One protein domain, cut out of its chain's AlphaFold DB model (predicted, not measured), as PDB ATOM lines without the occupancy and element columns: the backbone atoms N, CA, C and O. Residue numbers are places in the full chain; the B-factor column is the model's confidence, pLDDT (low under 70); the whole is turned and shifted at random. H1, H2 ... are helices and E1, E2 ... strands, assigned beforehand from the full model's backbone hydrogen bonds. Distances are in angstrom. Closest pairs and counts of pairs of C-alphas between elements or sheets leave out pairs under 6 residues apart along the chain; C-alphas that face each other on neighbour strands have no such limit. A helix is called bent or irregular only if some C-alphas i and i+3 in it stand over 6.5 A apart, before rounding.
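This is residues 3 to 18 and 130 to 270 of the 271 residues of an uncharacterized protein of Candidatus Verstraetearchaeota archaeon (UniProt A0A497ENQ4). A twisted sheet of four antiparallel strands, in the order E2, E1, E4, E3, has the short helix H1 and the long helix H3 side by side over one face. H4 folds back beside H3 as a long helical hairpin and covers edge strand E3. The 157 printed residues, of mixed class, hold E1, H1, H2, E2, H3, H4, E3 and E4 in chain order, four named helices and four named strands. The whole is compact, with a radius of gyration of the C-alphas of 14.8 A and spans of 43, 42 and 25 A.

E1, residues 3 to 10, has two antiparallel neighbours, E2, residues 159 to 163, and E4, residues 260 to 268. Within hydrogen-bond range are N 8 and O 160, 3.0 A, and N 7 and O 265, 2.8 A. E4 forms a hairpin with E3, residues 249 to 255; N 251 and O 264 are 2.8 A apart. H1, residues 137 to 145, and H3, residues 171 to 197, lie on the same face, making two layers, helices on one face of a sheet. They touch, H3 with residues 178 to 186 alone, at a shallow tilt of 28 degrees, opposite ways; the closest C-alphas, of Leu 138 and Ile 182, are 5.9 A apart. H4, residues 201 to 220, forms a helical hairpin with H3, closest at the C-alphas of Ala 192 and Arg 204, 4.7 A. H4 lies over E3 at a height over the sheet of 7.7 A. H2, residues 151 to 154, touches H1, closest at the C-alphas of Lys 140 and Ala 151, 5.6 A. Every O i to N i+4 pair is within hydrogen-bond range in H1 and H4, 19 of 23 in H3; H2 is too short for one.

E1 begins at C-alpha 3, (172.136, 190.709, 90.085). H3, 39.7 A long, is irregular, C-alphas 172 and 175 being 7.7 A apart, with a kink of 32 degrees near residue 178. H4 measures 28.4 A, and E4, 25.8 A, ends at C-alpha 268, (175.611, 193.395, 89.239).

Residues 19 to 129 are not printed; C-alphas 18 and 130 are 10.1 A apart across the cut. H4 to E3, residues 221 to 248, is a long link. No printed residue is under 70 in pLDDT.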
ATOM      1  N   GLU A   3     171.212 191.832  90.176       92.94
ATOM      2  CA  GLU A   3     172.136 190.709  90.085       92.94
ATOM      3  C   GLU A   3     171.770 189.862  88.861       92.94
ATOM      4  O   GLU A   3     170.646 189.374  88.745       92.94
ATOM      5  N   VAL A   4     172.711 189.726  87.926       96.62
ATOM      6  CA  VAL A   4     172.479 189.060  86.628       96.62
ATOM      7  C   VAL A   4     173.248 187.749  86.474       96.62
ATOM      8  O   VAL A   4     172.926 186.942  85.602       96.62
ATOM      9  N   LEU A   5     174.247 187.522  87.328       97.88
ATOM     10  CA  LEU A   5     175.032 186.296  87.388       97.88
ATOM     11  C   LEU A   5     175.521 186.072  88.821       97.88
ATOM     12  O   LEU A   5     176.126 186.969  89.408       97.88
ATOM     13  N   VAL A   6     175.349 184.850  89.321       98.00
ATOM     14  CA  VAL A   6     176.064 184.330  90.491       98.00
ATOM     15  C   VAL A   6     176.581 182.947  90.165       98.00
ATOM     16  O   VAL A   6     175.830 182.077  89.732       98.00
ATOM     17  N   TYR A   7     177.863 182.742  90.402       98.56
ATOM     18  CA  TYR A   7     178.509 181.450  90.318       98.56
ATOM     19  C   TYR A   7     179.271 181.183  91.607       98.56
ATOM     20  O   TYR A   7     179.950 182.068  92.123       98.56
ATOM     21  N   GLU A   8     179.187 179.958  92.105       98.31
ATOM     22  CA  GLU A   8     180.000 179.493  93.222       98.31
ATOM     23  C   GLU A   8     180.497 178.082  92.919       98.31
ATOM     24  O   GLU A   8     179.712 177.234  92.500       98.31
ATOM     25  N   GLY A   9     181.787 177.823  93.122       97.94
ATOM     26  CA  GLY A   9     182.386 176.516  92.882       97.94
ATOM     27  C   GLY A   9     183.406 176.133  93.943       97.94
ATOM     28  O   GLY A   9     184.205 176.958  94.381       97.94
ATOM     29  N   VAL A  10     183.384 174.866  94.356       97.94
ATOM     30  CA  VAL A  10     184.329 174.321  95.341       97.94
ATOM     31  C   VAL A  10     185.633 173.918  94.656       97.94
ATOM     32  O   VAL A  10     185.621 173.132  93.707       97.94
ATOM     33  N   CYS A  11     186.768 174.402  95.164       97.62
ATOM     34  CA  CYS A  11     188.091 173.946  94.742       97.62
ATOM     35  C   CYS A  11     188.410 172.593  95.383       97.62
ATOM     36  O   CYS A  11     189.177 172.514  96.341       97.62
ATOM     37  N   GLU A  12     187.795 171.526  94.882       95.69
ATOM     38  CA  GLU A  12     187.978 170.183  95.432       95.69
ATOM     39  C   GLU A  12     189.383 169.654  95.123       95.69
ATOM     40  O   GLU A  12     189.769 169.517  93.960       95.69
ATOM     41  N   ILE A  13     190.161 169.365  96.171       96.19
ATOM     42  CA  ILE A  13     191.499 168.790  96.020       96.19
ATOM     43  C   ILE A  13     191.350 167.308  95.660       96.19
ATOM     44  O   ILE A  13     190.858 166.540  96.490       96.19
ATOM     45  N   PRO A  14     191.797 166.866  94.469       94.75
ATOM     46  CA  PRO A  14     191.796 165.446  94.158       94.75
ATOM     47  C   PRO A  14     192.762 164.718  95.099       94.75
ATOM     48  O   PRO A  14     193.810 165.257  95.463       94.75
ATOM     49  N   ALA A  15     192.418 163.488  95.491       94.81
ATOM     50  CA  ALA A  15     193.229 162.703  96.426       94.81
ATOM     51  C   ALA A  15     194.691 162.596  95.957       94.81
ATOM     52  O   ALA A  15     195.622 162.830  96.733       94.81
ATOM     53  N   GLU A  16     194.865 162.349  94.659       95.12
ATOM     54  CA  GLU A  16     196.145 162.293  93.966       95.12
ATOM     55  C   GLU A  16     196.051 163.008  92.614       95.12
ATOM     56  O   GLU A  16     194.976 163.149  92.027       95.12
ATOM     57  N   VAL A  17     197.197 163.440  92.100       96.00
ATOM     58  CA  VAL A  17     197.344 163.845  90.703       96.00
ATOM     59  C   VAL A  17     197.098 162.617  89.815       96.00
ATOM     60  O   VAL A  17     197.721 161.581  90.059       96.00
ATOM     61  N   PRO A  18     196.247 162.713  88.774       94.94
ATOM     62  CA  PRO A  18     195.992 161.611  87.851       94.94
ATOM     63  C   PRO A  18     197.280 160.968  87.320       94.94
ATOM     64  O   PRO A  18     198.203 161.665  86.894       94.94
ATOM     65  N   LYS A 130     191.993 168.081  81.973       87.12
ATOM     66  CA  LYS A 130     191.275 167.275  80.973       87.12
ATOM     67  C   LYS A 130     192.019 165.953  80.770       87.12
ATOM     68  O   LYS A 130     193.229 166.019  80.579       87.12
ATOM     69  N   PRO A 131     191.322 164.803  80.730       87.25
ATOM     70  CA  PRO A 131     189.862 164.644  80.733       87.25
ATOM     71  C   PRO A 131     189.202 164.552  82.125       87.25
ATOM     72  O   PRO A 131     187.977 164.516  82.179       87.25
ATOM     73  N   ASP A 132     189.959 164.513  83.227       87.06
ATOM     74  CA  ASP A 132     189.433 164.043  84.525       87.06
ATOM     75  C   ASP A 132     188.459 165.013  85.209       87.06
ATOM     76  O   ASP A 132     187.394 164.608  85.667       87.06
ATOM     77  N   MET A 133     188.822 166.296  85.291       84.00
ATOM     78  CA  MET A 133     188.094 167.332  86.045       84.00
ATOM     79  C   MET A 133     187.523 168.444  85.147       84.00
ATOM     80  O   MET A 133     186.833 169.346  85.617       84.00
ATOM     81  N   TYR A 134     187.813 168.404  83.846       90.19
ATOM     82  CA  TYR A 134     187.504 169.439  82.860       90.19
ATOM     83  C   TYR A 134     188.035 170.830  83.243       90.19
ATOM     84  O   TYR A 134     189.246 171.040  83.267       90.19
ATOM     85  N   TRP A 135     187.147 171.805  83.439       95.00
ATOM     86  CA  TRP A 135     187.494 173.156  83.868       95.00
ATOM     87  C   TRP A 135     187.234 173.281  85.362       95.00
ATOM     88  O   TRP A 135     186.139 172.967  85.826       95.00
ATOM     89  N   GLY A 136     188.230 173.755  86.102       96.19
ATOM     90  CA  GLY A 136     188.090 174.051  87.521       96.19
ATOM     91  C   GLY A 136     187.292 175.333  87.781       96.19
ATOM     92  O   GLY A 136     186.913 176.039  86.832       96.19
ATOM     93  N   PRO A 137     187.052 175.657  89.062       97.69
ATOM     94  CA  PRO A 137     186.196 176.775  89.425       97.69
ATOM     95  C   PRO A 137     186.705 178.152  88.993       97.69
ATOM     96  O   PRO A 137     185.924 178.985  88.532       97.69
ATOM     97  N   LEU A 138     188.019 178.397  89.072       97.81
ATOM     98  CA  LEU A 138     188.597 179.698  88.712       97.81
ATOM     99  C   LEU A 138     188.423 180.033  87.222       97.81
ATOM    100  O   LEU A 138     187.901 181.110  86.922       97.81
ATOM    101  N   PRO A 139     188.799 179.152  86.266       97.62
ATOM    102  CA  PRO A 139     188.515 179.397  84.859       97.62
ATOM    103  C   PRO A 139     187.031 179.636  84.589       97.62
ATOM    104  O   PRO A 139     186.698 180.554  83.847       97.62
ATOM    105  N   LYS A 140     186.130 178.854  85.195       98.00
ATOM    106  CA  LYS A 140     184.684 179.014  84.987       98.00
ATOM    107  C   LYS A 140     184.182 180.373  85.462       98.00
ATOM    108  O   LYS A 140     183.495 181.035  84.690       98.00
ATOM    109  N   ALA A 141     184.576 180.813  86.655       98.25
ATOM    110  CA  ALA A 141     184.214 182.118  87.204       98.25
ATOM    111  C   ALA A 141     184.491 183.266  86.216       98.25
ATOM    112  O   ALA A 141     183.584 184.017  85.856       98.25
ATOM    113  N   ILE A 142     185.723 183.361  85.703       98.00
ATOM    114  CA  ILE A 142     186.085 184.438  84.772       98.00
ATOM    115  C   ILE A 142     185.528 184.221  83.359       98.00
ATOM    116  O   ILE A 142     185.222 185.183  82.655       98.00
ATOM    117  N   LEU A 143     185.356 182.973  82.914       97.94
ATOM    118  CA  LEU A 143     184.726 182.671  81.628       97.94
ATOM    119  C   LEU A 143     183.254 183.104  81.609       97.94
ATOM    120  O   LEU A 143     182.818 183.697  80.624       97.94
ATOM    121  N   LEU A 144     182.519 182.881  82.701       98.44
ATOM    122  CA  LEU A 144     181.134 183.331  82.854       98.44
ATOM    123  C   LEU A 144     181.023 184.863  82.821       98.44
ATOM    124  O   LEU A 144     180.150 185.380  82.131       98.44
ATOM    125  N   LEU A 145     181.935 185.577  83.491       98.06
ATOM    126  CA  LEU A 145     181.998 187.050  83.496       98.06
ATOM    127  C   LEU A 145     182.536 187.670  82.200       98.06
ATOM    128  O   LEU A 145     182.434 188.876  81.983       98.06
ATOM    129  N   THR A 146     183.117 186.864  81.319       97.31
ATOM    130  CA  THR A 146     183.560 187.305  79.989       97.31
ATOM    131  C   THR A 146     182.660 186.762  78.876       97.31
ATOM    132  O   THR A 146     183.051 186.756  77.710       97.31
ATOM    133  N   GLY A 147     181.455 186.300  79.226       96.44
ATOM    134  CA  GLY A 147     180.405 185.906  78.289       96.44
ATOM    135  C   GLY A 147     180.632 184.576  77.568       96.44
ATOM    136  O   GLY A 147     180.036 184.349  76.515       96.44
ATOM    137  N   ASP A 148     181.493 183.687  78.071       96.94
ATOM    138  CA  ASP A 148     181.749 182.405  77.410       96.94
ATOM    139  C   ASP A 148     180.595 181.413  77.630       96.94
ATOM    140  O   ASP A 148     180.435 180.808  78.692       96.94
ATOM    141  N   LEU A 149     179.818 181.192  76.569       97.00
ATOM    142  CA  LEU A 149     178.650 180.305  76.564       97.00
ATOM    143  C   LEU A 149     178.983 178.815  76.753       97.00
ATOM    144  O   LEU A 149     178.078 177.988  76.878       97.00
ATOM    145  N   ARG A 150     180.266 178.432  76.747       96.06
ATOM    146  CA  ARG A 150     180.680 177.046  76.998       96.06
ATOM    147  C   ARG A 150     180.803 176.750  78.487       96.06
ATOM    148  O   ARG A 150     180.585 175.604  78.861       96.06
ATOM    149  N   ALA A 151     181.120 177.739  79.329       95.75
ATOM    150  CA  ALA A 151     181.340 177.531  80.764       95.75
ATOM    151  C   ALA A 151     180.150 176.869  81.487       95.75
ATOM    152  O   ALA A 151     180.395 175.906  82.218       95.75
ATOM    153  N   PRO A 152     178.879 177.239  81.209       96.75
ATOM    154  CA  PRO A 152     177.722 176.565  81.804       96.75
ATOM    155  C   PRO A 152     177.651 175.056  81.523       96.75
ATOM    156  O   PRO A 152     177.112 174.305  82.326       96.75
ATOM    157  N   ARG A 153     178.219 174.582  80.404       94.81
ATOM    158  CA  ARG A 153     178.198 173.155  80.024       94.81
ATOM    159  C   ARG A 153     179.107 172.285  80.890       94.81
ATOM    160  O   ARG A 153     178.998 171.067  80.829       94.81
ATOM    161  N   TYR A 154     180.021 172.904  81.633       93.75
ATOM    162  CA  TYR A 154     180.990 172.213  82.477       93.75
ATOM    163  C   TYR A 154     180.673 172.342  83.971       93.75
ATOM    164  O   TYR A 154     181.484 171.892  84.775       93.75
ATOM    165  N   ILE A 155     179.546 172.955  84.351       94.88
ATOM    166  CA  ILE A 155     179.111 173.059  85.751       94.88
ATOM    167  C   ILE A 155     178.807 171.653  86.282       94.88
ATOM    168  O   ILE A 155     178.001 170.925  85.703       94.88
ATOM    169  N   GLY A 156     179.499 171.266  87.351       91.56
ATOM    170  CA  GLY A 156     179.363 169.974  88.015       91.56
ATOM    171  C   GLY A 156     178.586 170.052  89.329       91.56
ATOM    172  O   GLY A 156     178.031 171.081  89.692       91.56
ATOM    173  N   ALA A 157     178.573 168.939  90.067       91.38
ATOM    174  CA  ALA A 157     177.805 168.801  91.309       91.38
ATOM    175  C   ALA A 157     178.284 169.706  92.464       91.38
ATOM    176  O   ALA A 157     177.501 170.020  93.352       91.38
ATOM    177  N   ASN A 158     179.551 170.132  92.447       93.00
ATOM    178  CA  ASN A 158     180.152 170.968  93.493       93.00
ATOM    179  C   ASN A 158     180.092 172.466  93.157       93.00
ATOM    180  O   ASN A 158     180.920 173.255  93.619       93.00
ATOM    181  N   GLU A 159     179.169 172.846  92.282       96.50
ATOM    182  CA  GLU A 159     179.079 174.184  91.726       96.50
ATOM    183  C   GLU A 159     177.617 174.607  91.602       96.50
ATOM    184  O   GLU A 159     176.724 173.789  91.383       96.50
ATOM    185  N   SER A 160     177.376 175.906  91.716       97.50
ATOM    186  CA  SER A 160     176.072 176.517  91.495       97.50
ATOM    187  C   SER A 160     176.205 177.677  90.517       97.50
ATOM    188  O   SER A 160     177.214 178.383  90.501       97.50
ATOM    189  N   LEU A 161     175.192 177.839  89.668       98.12
ATOM    190  CA  LEU A 161     175.109 178.910  88.684       98.12
ATOM    191  C   LEU A 161     173.673 179.429  88.630       98.12
ATOM    192  O   LEU A 161     172.752 178.685  88.292       98.12
ATOM    193  N   THR A 162     173.515 180.718  88.891       97.81
ATOM    194  CA  THR A 162     172.284 181.482  88.691       97.81
ATOM    195  C   THR A 162     172.555 182.571  87.659       97.81
ATOM    196  O   THR A 162     173.598 183.220  87.697       97.81
ATOM    197  N   GLY A 163     171.619 182.785  86.732       96.31
ATOM    198  CA  GLY A 163     171.784 183.746  85.639       96.31
ATOM    199  C   GLY A 163     172.413 183.131  84.389       96.31
ATOM    200  O   GLY A 163     172.295 181.928  84.149       96.31
ATOM    201  N   GLN A 164     173.025 183.966  83.551       96.25
ATOM    202  CA  GLN A 164     173.654 183.568  82.285       96.25
ATOM    203  C   GLN A 164     175.027 184.231  82.135       96.25
ATOM    204  O   GLN A 164     175.261 185.260  82.765       96.25
ATOM    205  N   PRO A 165     175.940 183.681  81.308       97.75
ATOM    206  CA  PRO A 165     177.211 184.336  81.023       97.75
ATOM    207  C   PRO A 165     176.993 185.773  80.538       97.75
ATOM    208  O   PRO A 165     176.216 186.015  79.614       97.75
ATOM    209  N   VAL A 166     177.702 186.715  81.151       97.12
ATOM    210  CA  VAL A 166     177.616 188.152  80.872       97.12
ATOM    211  C   VAL A 166     178.985 188.679  80.483       97.12
ATOM    212  O   VAL A 166     180.000 188.108  80.863       97.12
ATOM    213  N   LYS A 167     179.033 189.759  79.706       96.12
ATOM    214  CA  LYS A 167     180.283 190.423  79.329       96.12
ATOM    215  C   LYS A 167     180.520 191.616  80.248       96.12
ATOM    216  O   LYS A 167     180.136 192.726  79.900       96.12
ATOM    217  N   VAL A 168     181.110 191.380  81.419       97.25
ATOM    218  CA  VAL A 168     181.404 192.467  82.374       97.25
ATOM    219  C   VAL A 168     182.672 193.233  82.015       97.25
ATOM    220  O   VAL A 168     182.856 194.368  82.429       97.25
ATOM    221  N   VAL A 169     183.557 192.606  81.242       96.38
ATOM    222  CA  VAL A 169     184.841 193.169  80.815       96.38
ATOM    223  C   VAL A 169     184.698 193.722  79.405       96.38
ATOM    224  O   VAL A 169     184.086 193.082  78.548       96.38
ATOM    225  N   LEU A 170     185.326 194.868  79.144       95.50
ATOM    226  CA  LEU A 170     185.421 195.433  77.800       95.50
ATOM    227  C   LEU A 170     186.065 194.425  76.826       95.50
ATOM    228  O   LEU A 170     187.115 193.844  77.114       95.50
ATOM    229  N   ASP A 171     185.465 194.255  75.643       93.62
ATOM    230  CA  ASP A 171     185.825 193.200  74.676       93.62
ATOM    231  C   ASP A 171     187.330 193.178  74.326       93.62
ATOM    232  O   ASP A 171     187.920 192.106  74.164       93.62
ATOM    233  N   ALA A 172     187.981 194.347  74.274       95.62
ATOM    234  CA  ALA A 172     189.407 194.478  73.968       95.62
ATOM    235  C   ALA A 172     190.340 193.815  75.006       95.62
ATOM    236  O   ALA A 172     191.475 193.476  74.673       95.62
ATOM    237  N   PHE A 173     189.879 193.609  76.245       96.75
ATOM    238  CA  PHE A 173     190.711 193.137  77.359       96.75
ATOM    239  C   PHE A 173     190.381 191.719  77.830       96.75
ATOM    240  O   PHE A 173     191.079 191.187  78.693       96.75
ATOM    241  N   VAL A 174     189.379 191.056  77.243       95.38
ATOM    242  CA  VAL A 174     188.935 189.712  77.661       95.38
ATOM    243  C   VAL A 174     190.078 188.688  77.671       95.38
ATOM    244  O   VAL A 174     190.214 187.908  78.614       95.38
ATOM    245  N   ASN A 175     190.933 188.693  76.647       93.56
ATOM    246  CA  ASN A 175     192.058 187.752  76.563       93.56
ATOM    247  C   ASN A 175     193.226 188.118  77.492       93.56
ATOM    248  O   ASN A 175     194.064 187.265  77.772       93.56
ATOM    249  N   THR A 176     193.258 189.354  77.988       95.94
ATOM    250  CA  THR A 176     194.266 189.845  78.930       95.94
ATOM    251  C   THR A 176     193.872 189.518  80.366       95.94
ATOM    252  O   THR A 176     194.681 188.997  81.127       95.94
ATOM    253  N   ILE A 177     192.612 189.757  80.735       95.94
ATOM    254  CA  ILE A 177     192.161 189.613  82.122       95.94
ATOM    255  C   ILE A 177     192.054 188.154  82.575       95.94
ATOM    256  O   ILE A 177     192.386 187.833  83.714       95.94
ATOM    257  N   ARG A 178     191.617 187.250  81.684       96.12
ATOM    258  CA  ARG A 178     191.435 185.824  81.997       96.12
ATOM    259  C   ARG A 178     192.685 185.201  82.629       96.12
ATOM    260  O   ARG A 178     192.561 184.663  83.728       96.12
ATOM    261  N   PRO A 179     193.879 185.271  82.007       96.88
ATOM    262  CA  PRO A 179     195.082 184.715  82.615       96.88
ATOM    263  C   PRO A 179     195.511 185.449  83.894       96.88
ATOM    264  O   PRO A 179     196.031 184.791  84.789       96.88
ATOM    265  N   MET A 180     195.266 186.760  84.022       97.56
ATOM    266  CA  MET A 180     195.603 187.516  85.240       97.56
ATOM    267  C   MET A 180     194.796 187.027  86.449       97.56
ATOM    268  O   MET A 180     195.378 186.657  87.466       97.56
ATOM    269  N   ILE A 181     193.468 186.943  86.305       97.69
ATOM    270  CA  ILE A 181     192.557 186.457  87.353       97.69
ATOM    271  C   ILE A 181     192.852 184.995  87.702       97.69
ATOM    272  O   ILE A 181     192.906 184.639  88.877       97.69
ATOM    273  N   ILE A 182     193.079 184.141  86.697       98.12
ATOM    274  CA  ILE A 182     193.397 182.727  86.938       98.12
ATOM    275  C   ILE A 182     194.727 182.591  87.687       98.12
ATOM    276  O   ILE A 182     194.795 181.828  88.642       98.12
ATOM    277  N   SER A 183     195.770 183.325  87.288       98.06
ATOM    278  CA  SER A 183     197.083 183.260  87.943       98.06
ATOM    279  C   SER A 183     197.006 183.675  89.413       98.06
ATOM    280  O   SER A 183     197.498 182.951  90.280       98.06
ATOM    281  N   GLU A 184     196.364 184.809  89.695       98.44
ATOM    282  CA  GLU A 184     196.225 185.341  91.055       98.44
ATOM    283  C   GLU A 184     195.357 184.423  91.929       98.44
ATOM    284  O   GLU A 184     195.729 184.061  93.047       98.44
ATOM    285  N   GLY A 185     194.235 183.941  91.387       98.38
ATOM    286  CA  GLY A 185     193.374 182.998  92.090       98.38
ATOM    287  C   GLY A 185     194.068 181.663  92.382       98.38
ATOM    288  O   GLY A 185     193.899 181.117  93.468       98.38
ATOM    289  N   VAL A 186     194.873 181.125  91.453       98.56
ATOM    290  CA  VAL A 186     195.612 179.865  91.666       98.56
ATOM    291  C   VAL A 186     196.608 180.005  92.809       98.56
ATOM    292  O   VAL A 186     196.711 179.092  93.635       98.56
ATOM    293  N   TYR A 187     197.314 181.139  92.875       98.44
ATOM    294  CA  TYR A 187     198.181 181.465  94.003       98.44
ATOM    295  C   TYR A 187     197.384 181.455  95.312       98.44
ATOM    296  O   TYR A 187     197.740 180.712  96.230       98.44
ATOM    297  N   GLY A 188     196.264 182.182  95.364       98.19
ATOM    298  CA  GLY A 188     195.421 182.263  96.554       98.19
ATOM    299  C   GLY A 188     194.872 180.917  97.017       98.19
ATOM    300  O   GLY A 188     195.037 180.567  98.182       98.19
ATOM    301  N   VAL A 189     194.293 180.120  96.114       98.50
ATOM    302  CA  VAL A 189     193.757 178.786  96.438       98.50
ATOM    303  C   VAL A 189     194.858 177.869  96.974       98.50
ATOM    304  O   VAL A 189     194.681 177.224  98.009       98.50
ATOM    305  N   THR A 190     196.011 177.827  96.302       98.38
ATOM    306  CA  THR A 190     197.123 176.946  96.690       98.38
ATOM    307  C   THR A 190     197.683 177.328  98.059       98.38
ATOM    308  O   THR A 190     197.834 176.477  98.936       98.38
ATOM    309  N   MET A 191     197.960 178.616  98.262       98.50
ATOM    310  CA  MET A 191     198.534 179.109  99.511       98.50
ATOM    311  C   MET A 191     197.544 179.034 100.674       98.50
ATOM    312  O   MET A 191     197.953 178.715 101.790       98.50
ATOM    313  N   ALA A 192     196.249 179.249 100.425       98.19
ATOM    314  CA  ALA A 192     195.215 179.087 101.439       98.19
ATOM    315  C   ALA A 192     195.131 177.636 101.938       98.19
ATOM    316  O   ALA A 192     195.068 177.407 103.147       98.19
ATOM    317  N   TYR A 193     195.200 176.652 101.037       98.31
ATOM    318  CA  TYR A 193     195.235 175.248 101.440       98.31
ATOM    319  C   TYR A 193     196.510 174.882 102.205       98.31
ATOM    320  O   TYR A 193     196.416 174.244 103.251       98.31
ATOM    321  N   PHE A 194     197.687 175.340 101.766       98.19
ATOM    322  CA  PHE A 194     198.931 175.117 102.514       98.19
ATOM    323  C   PHE A 194     198.895 175.727 103.917       98.19
ATOM    324  O   PHE A 194     199.310 175.086 104.882       98.19
ATOM    325  N   ALA A 195     198.385 176.951 104.049       98.31
ATOM    326  CA  ALA A 195     198.238 177.597 105.346       98.31
ATOM    327  C   ALA A 195     197.225 176.853 106.233       98.31
ATOM    328  O   ALA A 195     197.486 176.665 107.421       98.31
ATOM    329  N   HIS A 196     196.110 176.383 105.666       97.81
ATOM    330  CA  HIS A 196     195.116 175.594 106.392       97.81
ATOM    331  C   HIS A 196     195.701 174.283 106.935       97.81
ATOM    332  O   HIS A 196     195.617 174.037 108.136       97.81
ATOM    333  N   GLU A 197     196.353 173.487 106.084       96.81
ATOM    334  CA  GLU A 197     196.982 172.219 106.481       96.81
ATOM    335  C   GLU A 197     198.128 172.419 107.483       96.81
ATOM    336  O   GLU A 197     198.386 171.560 108.324       96.81
ATOM    337  N   GLY A 198     198.795 173.575 107.431       97.75
ATOM    338  CA  GLY A 198     199.803 173.983 108.408       97.75
ATOM    339  C   GLY A 198     199.241 174.507 109.735       97.75
ATOM    340  O   GLY A 198     200.026 174.880 110.606       97.75
ATOM    341  N   GLY A 199     197.915 174.587 109.907       97.81
ATOM    342  CA  GLY A 199     197.284 175.145 111.109       97.81
ATOM    343  C   GLY A 199     197.414 176.669 111.239       97.81
ATOM    344  O   GLY A 199     197.255 177.220 112.328       97.81
ATOM    345  N   LEU A 200     197.705 177.373 110.144       98.00
ATOM    346  CA  LEU A 200     197.966 178.814 110.098       98.00
ATOM    347  C   LEU A 200     196.727 179.586 109.617       98.00
ATOM    348  O   LEU A 200     196.776 180.300 108.617       98.00
ATOM    349  N   ALA A 201     195.603 179.452 110.328       97.12
ATOM    350  CA  ALA A 201     194.316 180.028 109.915       97.12
ATOM    351  C   ALA A 201     194.365 181.553 109.696       97.12
ATOM    352  O   ALA A 201     193.857 182.033 108.690       97.12
ATOM    353  N   SER A 202     195.045 182.304 110.572       96.81
ATOM    354  CA  SER A 202     195.204 183.757 110.391       96.81
ATOM    355  C   SER A 202     195.923 184.093 109.084       96.81
ATOM    356  O   SER A 202     195.487 184.972 108.353       96.81
ATOM    357  N   LEU A 203     196.999 183.365 108.767       97.62
ATOM    358  CA  LEU A 203     197.764 183.597 107.544       97.62
ATOM    359  C   LEU A 203     196.957 183.215 106.300       97.62
ATOM    360  O   LEU A 203     197.013 183.921 105.301       97.62
ATOM    361  N   ARG A 204     196.183 182.123 106.361       97.88
ATOM    362  CA  ARG A 204     195.239 181.745 105.297       97.88
ATOM    363  C   ARG A 204     194.268 182.888 105.000       97.88
ATOM    364  O   ARG A 204     194.056 183.215 103.837       97.88
ATOM    365  N   ASP A 205     193.685 183.470 106.040       96.94
ATOM    366  CA  ASP A 205     192.687 184.527 105.894       96.94
ATOM    367  C   ASP A 205     193.329 185.829 105.372       96.94
ATOM    368  O   ASP A 205     192.736 186.512 104.537       96.94
ATOM    369  N   ASP A 206     194.569 186.130 105.773       97.31
ATOM    370  CA  ASP A 206     195.350 187.247 105.222       97.31
ATOM    371  C   ASP A 206     195.674 187.050 103.730       97.31
ATOM    372  O   ASP A 206     195.503 187.981 102.944       97.31
ATOM    373  N   ILE A 207     196.057 185.833 103.320       97.69
ATOM    374  CA  ILE A 207     196.278 185.471 101.907       97.69
ATOM    375  C   ILE A 207     195.000 185.685 101.091       97.69
ATOM    376  O   ILE A 207     195.043 186.303 100.029       97.69
ATOM    377  N   ILE A 208     193.859 185.181 101.574       97.38
ATOM    378  CA  ILE A 208     192.562 185.326 100.895       97.38
ATOM    379  C   ILE A 208     192.198 186.805 100.740       97.38
ATOM    380  O   ILE A 208     191.761 187.222  99.668       97.38
ATOM    381  N   ARG A 209     192.414 187.604 101.791       96.88
ATOM    382  CA  ARG A 209     192.165 189.047 101.766       96.88
ATOM    383  C   ARG A 209     192.995 189.745 100.695       96.88
ATOM    384  O   ARG A 209     192.436 190.480  99.886       96.88
ATOM    385  N   GLU A 210     194.306 189.518 100.690       97.00
ATOM    386  CA  GLU A 210     195.220 190.137  99.726       97.00
ATOM    387  C   GLU A 210     194.858 189.752  98.287       97.00
ATOM    388  O   GLU A 210     194.754 190.613  97.412       97.00
ATOM    389  N   VAL A 211     194.583 188.467  98.057       97.88
ATOM    390  CA  VAL A 211     194.216 187.950  96.737       97.88
ATOM    391  C   VAL A 211     192.900 188.549  96.255       97.88
ATOM    392  O   VAL A 211     192.842 189.018  95.124       97.88
ATOM    393  N   ASN A 212     191.862 188.616  97.091       98.00
ATOM    394  CA  ASN A 212     190.593 189.227  96.685       98.00
ATOM    395  C   ASN A 212     190.755 190.713  96.346       98.00
ATOM    396  O   ASN A 212     190.264 191.150  95.311       98.00
ATOM    397  N   GLN A 213     191.532 191.466  97.130       96.00
ATOM    398  CA  GLN A 213     191.850 192.861  96.807       96.00
ATOM    399  C   GLN A 213     192.570 193.000  95.458       96.00
ATOM    400  O   GLN A 213     192.340 193.961  94.723       96.00
ATOM    401  N   ASN A 214     193.460 192.067  95.116       97.38
ATOM    402  CA  ASN A 214     194.137 192.065  93.821       97.38
ATOM    403  C   ASN A 214     193.186 191.673  92.683       97.38
ATOM    404  O   ASN A 214     193.196 192.326  91.640       97.38
ATOM    405  N   LEU A 215     192.335 190.664  92.882       97.69
ATOM    406  CA  LEU A 215     191.327 190.239  91.909       97.69
ATOM    407  C   LEU A 215     190.332 191.365  91.593       97.69
ATOM    408  O   LEU A 215     190.044 191.598  90.418       97.69
ATOM    409  N   GLU A 216     189.876 192.114  92.600       96.25
ATOM    410  CA  GLU A 216     189.030 193.301  92.410       96.25
ATOM    411  C   GLU A 216     189.744 194.386  91.611       96.25
ATOM    412  O   GLU A 216     189.202 194.871  90.622       96.25
ATOM    413  N   LYS A 217     190.984 194.740  91.982       96.38
ATOM    414  CA  LYS A 217     191.772 195.737  91.238       96.38
ATOM    415  C   LYS A 217     191.926 195.338  89.775       96.38
ATOM    416  O   LYS A 217     191.772 196.184  88.896       96.38
ATOM    417  N   ILE A 218     192.226 194.065  89.512       96.88
ATOM    418  CA  ILE A 218     192.353 193.536  88.154       96.88
ATOM    419  C   ILE A 218     191.020 193.673  87.414       96.88
ATOM    420  O   ILE A 218     191.011 194.190  86.301       96.88
ATOM    421  N   LEU A 219     189.904 193.239  88.007       97.06
ATOM    422  CA  LEU A 219     188.603 193.265  87.340       97.06
ATOM    423  C   LEU A 219     188.103 194.684  87.089       97.06
ATOM    424  O   LEU A 219     187.807 195.018  85.941       97.06
ATOM    425  N   ASN A 220     188.088 195.526  88.120       95.94
ATOM    426  CA  ASN A 220     187.598 196.900  88.044       95.94
ATOM    427  C   ASN A 220     188.398 197.725  87.016       95.94
ATOM    428  O   ASN A 220     187.817 198.517  86.281       95.94
ATOM    429  N   SER A 221     189.704 197.464  86.851       95.75
ATOM    430  CA  SER A 221     190.549 198.170  85.866       95.75
ATOM    431  C   SER A 221     190.139 197.964  84.400       95.75
ATOM    432  O   SER A 221     190.533 198.758  83.545       95.75
ATOM    433  N   PHE A 222     189.391 196.902  84.080       95.75
ATOM    434  CA  PHE A 222     188.988 196.565  82.705       95.75
ATOM    435  C   PHE A 222     187.473 196.372  82.544       95.75
ATOM    436  O   PHE A 222     187.011 195.944  81.478       95.75
ATOM    437  N   MET A 223     186.708 196.643  83.598       96.56
ATOM    438  CA  MET A 223     185.268 196.438  83.625       96.56
ATOM    439  C   MET A 223     184.543 197.504  82.797       96.56
ATOM    440  O   MET A 223     184.956 198.661  82.732       96.56
ATOM    441  N   ASP A 224     183.428 197.124  82.182       96.69
ATOM    442  CA  ASP A 224     182.470 198.068  81.618       96.69
ATOM    443  C   ASP A 224     181.627 198.691  82.739       96.69
ATOM    444  O   ASP A 224     180.500 198.276  83.020       96.69
ATOM    445  N   THR A 225     182.197 199.703  83.391       96.06
ATOM    446  CA  THR A 225     181.569 200.452  84.493       96.06
ATOM    447  C   THR A 225     180.320 201.230  84.072       96.06
ATOM    448  O   THR A 225     179.586 201.717  84.927       96.06
ATOM    449  N   THR A 226     180.032 201.321  82.768       95.62
ATOM    450  CA  THR A 226     178.767 201.884  82.271       95.62
ATOM    451  C   THR A 226     177.602 200.942  82.559       95.62
ATOM    452  O   THR A 226     176.495 201.396  82.836       95.62
ATOM    453  N   ASN A 227     177.844 199.631  82.485       95.94
ATOM    454  CA  ASN A 227     176.809 198.606  82.590       95.94
ATOM    455  C   ASN A 227     176.871 197.819  83.905       95.94
ATOM    456  O   ASN A 227     175.848 197.279  84.332       95.94
ATOM    457  N   TYR A 228     178.034 197.769  84.564       97.50
ATOM    458  CA  TYR A 228     178.262 196.961  85.763       97.50
ATOM    459  C   TYR A 228     178.815 197.768  86.939       97.50
ATOM    460  O   TYR A 228     179.579 198.715  86.771       97.50
ATOM    461  N   VAL A 229     178.423 197.359  88.143       96.44
ATOM    462  CA  VAL A 229     178.855 197.948  89.416       96.44
ATOM    463  C   VAL A 229     180.187 197.334  89.830       96.44
ATOM    464  O   VAL A 229     180.331 196.111  89.788       96.44
ATOM    465  N   GLU A 230     181.146 198.165  90.243       96.12
ATOM    466  CA  GLU A 230     182.474 197.717  90.683       96.12
ATOM    467  C   GLU A 230     182.385 196.823  91.921       96.12
ATOM    468  O   GLU A 230     181.564 197.047  92.813       96.12
ATOM    469  N   GLY A 231     183.233 195.796  91.953       93.38
ATOM    470  CA  GLY A 231     183.356 194.897  93.093       93.38
ATOM    471  C   GLY A 231     184.001 195.586  94.290       93.38
ATOM    472  O   GLY A 231     184.894 196.423  94.118       93.38
ATOM    473  N   GLY A 232     183.556 195.222  95.491       91.12
ATOM    474  CA  GLY A 232     184.129 195.726  96.733       91.12
ATOM    475  C   GLY A 232     183.530 195.091  97.985       91.12
ATOM    476  O   GLY A 232     182.739 194.143  97.937       91.12
ATOM    477  N   LEU A 233     183.862 195.695  99.124       90.38
ATOM    478  CA  LEU A 233     183.250 195.408 100.416       90.38
ATOM    479  C   LEU A 233     182.157 196.421 100.755       90.38
ATOM    480  O   LEU A 233     182.258 197.606 100.429       90.38
ATOM    481  N   ILE A 234     181.146 195.967 101.489       90.56
ATOM    482  CA  ILE A 234     180.293 196.870 102.265       90.56
ATOM    483  C   ILE A 234     181.113 197.551 103.375       90.56
ATOM    484  O   ILE A 234     182.191 197.082 103.748       90.56
ATOM    485  N   THR A 235     180.599 198.648 103.934       88.81
ATOM    486  CA  THR A 235     181.198 199.292 105.114       88.81
ATOM    487  C   THR A 235     181.380 198.275 106.245       88.81
ATOM    488  O   THR A 235     180.445 197.542 106.556       88.81
ATOM    489  N   ASP A 236     182.579 198.229 106.834       87.31
ATOM    490  CA  ASP A 236     182.996 197.262 107.868       87.31
ATOM    491  C   ASP A 236     182.987 195.782 107.428       87.31
ATOM    492  O   ASP A 236     183.072 194.876 108.260       87.31
ATOM    493  N   GLY A 237     182.913 195.529 106.118       87.56
ATOM    494  CA  GLY A 237     182.960 194.192 105.540       87.56
ATOM    495  C   GLY A 237     184.327 193.513 105.665       87.56
ATOM    496  O   GLY A 237     185.358 194.151 105.883       87.56
ATOM    497  N   ASP A 238     184.341 192.192 105.480       87.81
ATOM    498  CA  ASP A 238     185.560 191.378 105.500       87.81
ATOM    499  C   ASP A 238     185.618 190.452 104.274       87.81
ATOM    500  O   ASP A 238     184.649 189.784 103.918       87.81
ATOM    501  N   TYR A 239     186.789 190.351 103.644       86.88
ATOM    502  CA  TYR A 239     187.027 189.446 102.516       86.88
ATOM    503  C   TYR A 239     186.961 187.962 102.888       86.88
ATOM    504  O   TYR A 239     186.963 187.121 101.993       86.88
ATOM    505  N   LYS A 240     186.894 187.618 104.179       84.12
ATOM    506  CA  LYS A 240     186.593 186.244 104.613       84.12
ATOM    507  C   LYS A 240     185.102 185.900 104.552       84.12
ATOM    508  O   LYS A 240     184.763 184.721 104.612       84.12
ATOM    509  N   ASP A 241     184.231 186.905 104.489       88.25
ATOM    510  CA  ASP A 241     182.783 186.742 104.577       88.25
ATOM    511  C   ASP A 241     182.101 187.109 103.250       88.25
ATOM    512  O   ASP A 241     181.949 188.292 102.944       88.25
ATOM    513  N   PRO A 242     181.625 186.117 102.475       89.81
ATOM    514  CA  PRO A 242     180.910 186.359 101.228       89.81
ATOM    515  C   PRO A 242     179.676 187.254 101.340       89.81
ATOM    516  O   PRO A 242     179.276 187.845 100.338       89.81
ATOM    517  N   ALA A 243     179.053 187.346 102.520       90.56
ATOM    518  CA  ALA A 243     177.899 188.217 102.734       90.56
ATOM    519  C   ALA A 243     178.281 189.707 102.750       90.56
ATOM    520  O   ALA A 243     177.424 190.566 102.554       90.56
ATOM    521  N   SER A 244     179.566 190.008 102.946       92.62
ATOM    522  CA  SER A 244     180.105 191.365 103.000       92.62
ATOM    523  C   SER A 244     180.511 191.925 101.628       92.62
ATOM    524  O   SER A 244     181.019 193.045 101.553       92.62
ATOM    525  N   TRP A 245     180.340 191.171 100.538       95.00
ATOM    526  CA  TRP A 245     180.804 191.569  99.205       95.00
ATOM    527  C   TRP A 245     179.685 192.176  98.363       95.00
ATOM    528  O   TRP A 245     178.544 191.711  98.372       95.00
ATOM    529  N   THR A 246     180.027 193.182  97.567       94.12
ATOM    530  CA  THR A 246     179.085 193.911  96.712       94.12
ATOM    531  C   THR A 246     179.595 194.028  95.278       94.12
ATOM    532  O   THR A 246     180.788 193.862  95.029       94.12
ATOM    533  N   GLY A 247     178.689 194.305  94.337       95.69
ATOM    534  CA  GLY A 247     179.026 194.578  92.944       95.69
ATOM    535  C   GLY A 247     179.487 193.352  92.152       95.69
ATOM    536  O   GLY A 247     179.066 192.218  92.397       95.69
ATOM    537  N   THR A 248     180.337 193.606  91.159       97.88
ATOM    538  CA  THR A 248     180.842 192.610  90.207       97.88
ATOM    539  C   THR A 248     182.250 192.169  90.585       97.88
ATOM    540  O   THR A 248     183.166 192.983  90.614       97.88
ATOM    541  N   PHE A 249     182.447 190.877  90.851       97.62
ATOM    542  CA  PHE A 249     183.722 190.360  91.358       97.62
ATOM    543  C   PHE A 249     183.997 188.906  90.966       97.62
ATOM    544  O   PHE A 249     183.090 188.148  90.610       97.62
ATOM    545  N   VAL A 250     185.265 188.510  91.115       98.00
ATOM    546  CA  VAL A 250     185.707 187.118  91.292       98.00
ATOM    547  C   VAL A 250     186.492 187.059  92.592       98.00
ATOM    548  O   VAL A 250     187.564 187.644  92.668       98.00
ATOM    549  N   HIS A 251     185.985 186.343  93.588       98.19
ATOM    550  CA  HIS A 251     186.618 186.184  94.895       98.19
ATOM    551  C   HIS A 251     186.845 184.719  95.231       98.19
ATOM    552  O   HIS A 251     186.169 183.825  94.716       98.19
ATOM    553  N   ILE A 252     187.774 184.483  96.146       98.19
ATOM    554  CA  ILE A 252     187.956 183.213  96.833       98.19
ATOM    555  C   ILE A 252     187.642 183.371  98.318       98.19
ATOM    556  O   ILE A 252     187.796 184.448  98.883       98.19
ATOM    557  N   TYR A 253     187.216 182.300  98.972       97.88
ATOM    558  CA  TYR A 253     187.073 182.272 100.427       97.88
ATOM    559  C   TYR A 253     187.213 180.858 100.964       97.88
ATOM    560  O   TYR A 253     187.100 179.884 100.220       97.88
ATOM    561  N   PHE A 254     187.465 180.746 102.265       97.75
ATOM    562  CA  PHE A 254     187.520 179.465 102.950       97.75
ATOM    563  C   PHE A 254     186.186 179.188 103.644       97.75
ATOM    564  O   PHE A 254     185.793 179.898 104.567       97.75
ATOM    565  N   ASP A 255     185.497 178.138 103.211       96.56
ATOM    566  CA  ASP A 255     184.325 177.614 103.896       96.56
ATOM    567  C   ASP A 255     184.787 176.768 105.084       96.56
ATOM    568  O   ASP A 255     185.258 175.644 104.917       96.56
ATOM    569  N   ALA A 256     184.654 177.319 106.291       93.69
ATOM    570  CA  ALA A 256     185.066 176.650 107.521       93.69
ATOM    571  C   ALA A 256     184.224 175.410 107.866       93.69
ATOM    572  O   ALA A 256     184.683 174.575 108.636       93.69
ATOM    573  N   THR A 257     183.014 175.281 107.313       93.88
ATOM    574  CA  THR A 257     182.149 174.117 107.556       93.88
ATOM    575  C   THR A 257     182.543 172.956 106.652       93.88
ATOM    576  O   THR A 257     182.582 171.812 107.094       93.88
ATOM    577  N   ALA A 258     182.839 173.250 105.384       94.31
ATOM    578  CA  ALA A 258     183.296 172.249 104.422       94.31
ATOM    579  C   ALA A 258     184.809 171.978 104.502       94.31
ATOM    580  O   ALA A 258     185.274 170.988 103.942       94.31
ATOM    581  N   GLU A 259     185.567 172.866 105.150       96.31
ATOM    582  CA  GLU A 259     187.035 172.916 105.139       96.31
ATOM    583  C   GLU A 259     187.615 172.993 103.715       96.31
ATOM    584  O   GLU A 259     188.594 172.332 103.361       96.31
ATOM    585  N   LYS A 260     186.987 173.810 102.863       97.31
ATOM    586  CA  LYS A 260     187.359 173.963 101.449       97.31
ATOM    587  C   LYS A 260     187.504 175.420 101.060       97.31
ATOM    588  O   LYS A 260     186.754 176.279 101.516       97.31
ATOM    589  N   VAL A 261     188.416 175.680 100.132       98.12
ATOM    590  CA  VAL A 261     188.433 176.944  99.398       98.12
ATOM    591  C   VAL A 261     187.345 176.900  98.324       98.12
ATOM    592  O   VAL A 261     187.189 175.902  97.615       98.12
ATOM    593  N   LYS A 262     186.592 177.987  98.199       98.25
ATOM    594  CA  LYS A 262     185.560 178.192  97.184       98.25
ATOM    595  C   LYS A 262     185.882 179.425  96.357       98.25
ATOM    596  O   LYS A 262     186.475 180.375  96.860       98.25
ATOM    597  N   VAL A 263     185.462 179.406  95.098       98.38
ATOM    598  CA  VAL A 263     185.482 180.550  94.186       98.38
ATOM    599  C   VAL A 263     184.059 181.050  94.033       98.38
ATOM    600  O   VAL A 263     183.155 180.251  93.799       98.38
ATOM    601  N   LYS A 264     183.865 182.363  94.106       98.31
ATOM    602  CA  LYS A 264     182.588 183.018  93.846       98.31
ATOM    603  C   LYS A 264     182.760 184.087  92.782       98.31
ATOM    604  O   LYS A 264     183.668 184.905  92.875       98.31
ATOM    605  N   ALA A 265     181.881 184.093  91.792       98.19
ATOM    606  CA  ALA A 265     181.755 185.183  90.840       98.19
ATOM    607  C   ALA A 265     180.352 185.770  90.901       98.19
ATOM    608  O   ALA A 265     179.369 185.039  91.028       98.19
ATOM    609  N   ARG A 266     180.265 187.090  90.786       97.88
ATOM    610  CA  ARG A 266     179.008 187.833  90.801       97.88
ATOM    611  C   ARG A 266     179.076 188.938  89.762       97.88
ATOM    612  O   ARG A 266     180.145 189.508  89.565       97.88
ATOM    613  N   ALA A 267     177.956 189.229  89.109       97.94
ATOM    614  CA  ALA A 267     177.800 190.422  88.286       97.94
ATOM    615  C   ALA A 267     176.530 191.177  88.665       97.94
ATOM    616  O   ALA A 267     175.440 190.598  88.735       97.94
ATOM    617  N   GLU A 268     176.681 192.481  88.859       96.69
ATOM    618  CA  GLU A 268     175.611 193.395  89.239       96.69
ATOM    619  C   GLU A 268     175.580 194.588  88.282       96.69
ATOM    620  O   GLU A 268     176.620 195.150  87.941       96.69
ATOM    621  N   THR A 269     174.385 194.957  87.825       96.31
ATOM    622  CA  THR A 269     174.172 196.028  86.836       96.31
ATOM    623  C   THR A 269     173.889 197.382  87.486       96.31
ATOM    624  O   THR A 269     173.252 197.434  88.540       96.31
ATOM    625  N   VAL A 270     174.303 198.480  86.841       90.62
ATOM    626  CA  VAL A 270     174.210 199.868  87.367       90.62
ATOM    627  C   VAL A 270     172.763 200.379  87.541       90.62
ATOM    628  O   VAL A 270     172.541 201.271  88.358       90.62
TER     629      VAL A 270